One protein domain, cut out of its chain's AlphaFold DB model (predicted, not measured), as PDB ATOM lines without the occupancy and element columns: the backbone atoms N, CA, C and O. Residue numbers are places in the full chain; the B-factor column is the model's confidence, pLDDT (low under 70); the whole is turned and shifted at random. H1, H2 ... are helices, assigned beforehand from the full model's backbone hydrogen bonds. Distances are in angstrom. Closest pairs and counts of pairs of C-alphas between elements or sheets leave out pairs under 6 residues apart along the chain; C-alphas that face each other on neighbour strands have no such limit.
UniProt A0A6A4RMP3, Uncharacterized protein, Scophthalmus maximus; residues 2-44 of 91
ATOM      1  N   SER A   2      90.204 -13.760-102.129       41.22
ATOM      2  CA  SER A   2      90.918 -14.106-100.893       41.22
ATOM      3  C   SER A   2      92.261 -14.594-101.433       41.22
ATOM      4  O   SER A   2      92.277 -15.456-102.304       41.22
ATOM      5  N   SER A   3      93.405 -13.980-101.167       43.84
ATOM      6  CA  SER A   3      94.140 -14.118 -99.916       43.84
ATOM      7  C   SER A   3      95.336 -13.163-100.013       43.84
ATOM      8  O   SER A   3      96.238 -13.426-100.797       43.84
ATOM      9  N   ASN A   4      95.340 -12.054 -99.275       45.78
ATOM     10  CA  ASN A   4      96.550 -11.236 -99.059       45.78
ATOM     11  C   ASN A   4      96.806 -10.958 -97.568       45.78
ATOM     12  O   ASN A   4      97.822 -10.381 -97.215       45.78
ATOM     13  N   VAL A   5      95.929 -11.431 -96.678       52.66
ATOM     14  CA  VAL A   5      95.989 -11.133 -95.237       52.66
ATOM     15  C   VAL A   5      97.139 -11.870 -94.529       52.66
ATOM     16  O   VAL A   5      97.594 -11.428 -93.484       52.66
ATOM     17  N   ALA A   6      97.663 -12.959 -95.104       44.88
ATOM     18  CA  ALA A   6      98.712 -13.760 -94.465       44.88
ATOM     19  C   ALA A   6     100.135 -13.182 -94.615       44.88
ATOM     20  O   ALA A   6     101.013 -13.530 -93.827       44.88
ATOM     21  N   LEU A   7     100.380 -12.313 -95.607       46.16
ATOM     22  CA  LEU A   7     101.706 -11.709 -95.799       46.16
ATOM     23  C   LEU A   7     101.917 -10.483 -94.894       46.16
ATOM     24  O   LEU A   7     103.040 -10.232 -94.460       46.16
ATOM     25  N   ASP A   8     100.836  -9.773 -94.559       46.28
ATOM     26  CA  ASP A   8     100.873  -8.587 -93.694       46.28
ATOM     27  C   ASP A   8     101.019  -8.946 -92.205       46.28
ATOM     28  O   ASP A   8     101.574  -8.176 -91.423       46.28
ATOM     29  N   THR A   9     100.584 -10.142 -91.790       45.34
ATOM     30  CA  THR A   9     100.727 -10.597 -90.397       45.34
ATOM     31  C   THR A   9     102.134 -11.095 -90.060       45.34
ATOM     32  O   THR A   9     102.561 -10.972 -88.915       45.34
ATOM     33  N   PHE A  10     102.872 -11.641 -91.035       48.31
ATOM     34  CA  PHE A  10     104.236 -12.140 -90.807       48.31
ATOM     35  C   PHE A  10     105.243 -10.987 -90.676       48.31
ATOM     36  O   PHE A  10     106.069 -10.981 -89.767       48.31
ATOM     37  N   THR A  11     105.110  -9.960 -91.519       52.03
ATOM     38  CA  THR A  11     105.976  -8.772 -91.489       52.03
ATOM     39  C   THR A  11     105.742  -7.907 -90.249       52.03
ATOM     40  O   THR A  11     106.699  -7.375 -89.694       52.03
ATOM     41  N   ALA A  12     104.505  -7.806 -89.755       53.44
ATOM     42  CA  ALA A  12     104.214  -7.056 -88.535       53.44
ATOM     43  C   ALA A  12     104.864  -7.678 -87.285       53.44
ATOM     44  O   ALA A  12     105.360  -6.944 -86.431       53.44
ATOM     45  N   SER A  13     104.904  -9.012 -87.177       58.47
ATOM     46  CA  SER A  13     105.472  -9.695 -86.006       58.47
ATOM     47  C   SER A  13     106.978  -9.466 -85.883       58.47
ATOM     48  O   SER A  13     107.449  -9.084 -84.816       58.47
ATOM     49  N   GLU A  14     107.728  -9.626 -86.978       59.75
ATOM     50  CA  GLU A  14     109.190  -9.469 -86.960       59.75
ATOM     51  C   GLU A  14     109.604  -8.033 -86.603       59.75
ATOM     52  O   GLU A  14     110.456  -7.816 -85.739       59.75
ATOM     53  N   TRP A  15     108.922  -7.038 -87.184       61.28
ATOM     54  CA  TRP A  15     109.128  -5.626 -86.849       61.28
ATOM     55  C   TRP A  15     108.815  -5.318 -85.383       61.28
ATOM     56  O   TRP A  15     109.504  -4.513 -84.751       61.28
ATOM     57  N   THR A  16     107.785  -5.965 -84.834       69.06
ATOM     58  CA  THR A  16     107.387  -5.788 -83.435       69.06
ATOM     59  C   THR A  16     108.446  -6.363 -82.497       69.06
ATOM     60  O   THR A  16     108.846  -5.690 -81.548       69.06
ATOM     61  N   ASP A  17     108.966  -7.556 -82.788       76.12
ATOM     62  CA  ASP A  17     110.003  -8.197 -81.977       76.12
ATOM     63  C   ASP A  17     111.333  -7.430 -82.011       76.12
ATOM     64  O   ASP A  17     111.992  -7.264 -80.982       76.12
ATOM     65  N   GLU A  18     111.714  -6.882 -83.164       74.75
ATOM     66  CA  GLU A  18     112.914  -6.049 -83.291       74.75
ATOM     67  C   GLU A  18     112.815  -4.751 -82.507       74.75
ATOM     68  O   GLU A  18     113.741  -4.410 -81.764       74.75
ATOM     69  N   PHE A  19     111.691  -4.046 -82.638       77.25
ATOM     70  CA  PHE A  19     111.469  -2.812 -81.903       77.25
ATOM     71  C   PHE A  19     111.464  -3.070 -80.394       77.25
ATOM     72  O   PHE A  19     112.126  -2.361 -79.639       77.25
ATOM     73  N   GLN A  20     110.809  -4.145 -79.949       79.56
ATOM     74  CA  GLN A  20     110.831  -4.558 -78.545       79.56
ATOM     75  C   GLN A  20     112.242  -4.926 -78.072       79.56
ATOM     76  O   GLN A  20     112.636  -4.555 -76.965       79.56
ATOM     77  N   SER A  21     113.038  -5.606 -78.903       82.38
ATOM     78  CA  SER A  21     114.429  -5.938 -78.576       82.38
ATOM     79  C   SER A  21     115.300  -4.691 -78.400       82.38
ATOM     80  O   SER A  21     116.136  -4.655 -77.500       82.38
ATOM     81  N   PHE A  22     115.070  -3.654 -79.210       84.69
ATOM     82  CA  PHE A  22     115.739  -2.364 -79.092       84.69
ATOM     83  C   PHE A  22     115.314  -1.630 -77.818       84.69
ATOM     84  O   PHE A  22     116.169  -1.221 -77.035       84.69
ATOM     85  N   VAL A  23     114.005  -1.531 -77.560       83.81
ATOM     86  CA  VAL A  23     113.468  -0.867 -76.361       83.81
ATOM     87  C   VAL A  23     114.006  -1.515 -75.083       83.81
ATOM     88  O   VAL A  23     114.372  -0.807 -74.150       83.81
ATOM     89  N   ARG A  24     114.143  -2.848 -75.049       85.12
ATOM     90  CA  ARG A  24     114.734  -3.577 -73.910       85.12
ATOM     91  C   ARG A  24     116.210  -3.259 -73.659       85.12
ATOM     92  O   ARG A  24     116.674  -3.449 -72.539       85.12
ATOM     93  N   LYS A  25     116.952  -2.817 -74.677       84.44
ATOM     94  CA  LYS A  25     118.374  -2.451 -74.565       84.44
ATOM     95  C   LYS A  25     118.583  -0.982 -74.204       84.44
ATOM     96  O   LYS A  25     119.717  -0.589 -73.931       84.44
ATOM     97  N   LEU A  26     117.528  -0.165 -74.221       86.19
ATOM     98  CA  LEU A  26     117.642   1.241 -73.862       86.19
ATOM     99  C   LEU A  26     117.950   1.401 -72.365       86.19
ATOM    100  O   LEU A  26     117.403   0.670 -71.535       86.19
ATOM    101  N   PRO A  27     118.793   2.381 -71.998       86.56
ATOM    102  CA  PRO A  27     118.991   2.754 -70.606       86.56
ATOM    103  C   PRO A  27     117.670   3.081 -69.899       86.56
ATOM    104  O   PRO A  27     116.933   3.961 -70.331       86.56
ATOM    105  N   THR A  28     117.394   2.405 -68.784       86.50
ATOM    106  CA  THR A  28     116.191   2.635 -67.960       86.50
ATOM    107  C   THR A  28     116.456   3.488 -66.722       86.50
ATOM    108  O   THR A  28     115.523   3.888 -66.033       86.50
ATOM    109  N   PHE A  29     117.724   3.789 -66.432       86.75
ATOM    110  CA  PHE A  29     118.133   4.531 -65.236       86.75
ATOM    111  C   PHE A  29     117.998   6.057 -65.373       86.75
ATOM    112  O   PHE A  29     118.208   6.774 -64.399       86.75
ATOM    113  N   TYR A  30     117.648   6.565 -66.561       83.25
ATOM    114  CA  TYR A  30     117.403   7.986 -66.816       83.25
ATOM    115  C   TYR A  30     116.456   8.194 -68.004       83.25
ATOM    116  O   TYR A  30     116.292   7.314 -68.847       83.25
ATOM    117  N   ALA A  31     115.842   9.377 -68.077       87.56
ATOM    118  CA  ALA A  31     115.007   9.759 -69.209       87.56
ATOM    119  C   ALA A  31     115.875  10.065 -70.439       87.56
ATOM    120  O   ALA A  31     116.796  10.881 -70.381       87.56
ATOM    121  N   LEU A  32     115.555   9.431 -71.565       87.25
ATOM    122  CA  LEU A  32     116.232   9.647 -72.839       87.25
ATOM    123  C   LEU A  32     115.493  10.706 -73.658       87.25
ATOM    124  O   LEU A  32     114.273  10.651 -73.807       87.25
ATOM    125  N   ASN A  33     116.236  11.655 -74.226       91.50
ATOM    126  CA  ASN A  33     115.686  12.550 -75.241       91.50
ATOM    127  C   ASN A  33     115.650  11.854 -76.615       91.50
ATOM    128  O   ASN A  33     116.306  10.831 -76.835       91.50
ATOM    129  N   ALA A  34     114.898  12.424 -77.560       89.19
ATOM    130  CA  ALA A  34     114.738  11.849 -78.896       89.19
ATOM    131  C   ALA A  34     116.081  11.642 -79.626       89.19
ATOM    132  O   ALA A  34     116.267  10.629 -80.298       89.19
ATOM    133  N   SER A  35     117.043  12.552 -79.450       90.31
ATOM    134  CA  SER A  35     118.371  12.458 -80.069       90.31
ATOM    135  C   SER A  35     119.189  11.276 -79.540       90.31
ATOM    136  O   SER A  35     119.859  10.601 -80.317       90.31
ATOM    137  N   ALA A  36     119.109  10.983 -78.240       87.69
ATOM    138  CA  ALA A  36     119.769   9.832 -77.630       87.69
ATOM    139  C   ALA A  36     119.152   8.513 -78.118       87.69
ATOM    140  O   ALA A  36     119.880   7.585 -78.462       87.69
ATOM    141  N   ILE A  37     117.820   8.448 -78.226       87.56
ATOM    142  CA  ILE A  37     117.118   7.284 -78.793       87.56
ATOM    143  C   ILE A  37     117.550   7.065 -80.247       87.56
ATOM    144  O   ILE A  37     117.896   5.945 -80.622       87.56
ATOM    145  N   GLN A  38     117.595   8.132 -81.051       86.62
ATOM    146  CA  GLN A  38     118.063   8.055 -82.432       86.62
ATOM    147  C   GLN A  38     119.513   7.574 -82.512       86.62
ATOM    148  O   GLN A  38     119.808   6.718 -83.339       86.62
ATOM    149  N   TYR A  39     120.397   8.054 -81.632       88.81
ATOM    150  CA  TYR A  39     121.782   7.593 -81.564       88.81
ATOM    151  C   TYR A  39     121.869   6.084 -81.301       88.81
ATOM    152  O   TYR A  39     122.554   5.381 -82.045       88.81
ATOM    153  N   PHE A  40     121.154   5.561 -80.299       87.12
ATOM    154  CA  PHE A  40     121.143   4.121 -80.017       87.12
ATOM    155  C   PHE A  40     120.590   3.313 -81.190       87.12
ATOM    156  O   PHE A  40     121.165   2.291 -81.553       87.12
ATOM    157  N   TRP A  41     119.530   3.805 -81.834       83.75
ATOM    158  CA  TRP A  41     118.954   3.160 -83.011       83.75
ATOM    159  C   TRP A  41     119.946   3.109 -84.178       83.75
ATOM    160  O   TRP A  41     120.164   2.059 -84.775       83.75
ATOM    161  N   THR A  42     120.618   4.226 -84.465       84.00
ATOM    162  CA  THR A  42     121.643   4.291 -85.516       84.00
ATOM    163  C   THR A  42     122.914   3.534 -85.185       84.00
ATOM    164  O   THR A  42     123.735   3.405 -86.074       84.00
ATOM    165  N   ASN A  43     123.106   3.055 -83.956       84.38
ATOM    166  CA  ASN A  43     124.248   2.222 -83.578       84.38
ATOM    167  C   ASN A  43     123.872   0.745 -83.399       84.38
ATOM    168  O   ASN A  43     124.751  -0.073 -83.134       84.38
ATOM    169  N   GLU A  44     122.600   0.369 -83.574       84.75
ATOM    170  CA  GLU A  44     122.181  -1.025 -83.447       84.75
ATOM    171  C   GLU A  44     122.798  -1.884 -84.570       84.75
ATOM    172  O   GLU A  44     122.538  -1.655 -85.760       84.75
TER     173      GLU A  44
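AT A GLANCE: This is residues 2 to 44 of the 91 residues of an uncharacterized protein of Scophthalmus maximus (UniProt A0A6A4RMP3). One long helix, H1, makes the length of a rod, and a short helix, H2, is set crosswise near its last turns, brought there by a loop that folds back. The first residues, 2 to 18, of which 5 to 18 belong to H1, stick out free of the rest. The printed part has 43 residues with two named helices, H1 then H2, and no named strand; the class is all helix. It is extended, with a radius of gyration of the C-alphas of 14.7 A and spans of 48 by 17 by 15 A.

IN THESE COORDINATES: H1 covers residues 5 to 25 and is 31.7 A long from first to last C-alpha, starting at C-alpha 5 (95.989, -11.133, -95.237). H2 covers residues 34 to 43, 14.3 A, ending at C-alpha 43 (124.248, 2.222, -83.578).

HOW THE PARTS SIT: H1 and H2 are close but not clearly touching; their closest C-alphas, those of Phe 22 and Trp 41, are 7.5 A apart. Their lines are about perpendicular, at 75 degrees. In H2 every O i to N i+4 pair is within hydrogen-bond range; in H1 12 of 17 are.

THE WHOLE: The two C-alphas farthest apart, those of Ser 2 and Phe 29, are 48.6 A apart. The printed part has no cut, and the link from H1 to H2, 8 residues, is short. Residues 28 to 35 stand free. Mean pLDDT of the printed part is 73.2, with residues 2 to 16 under 70.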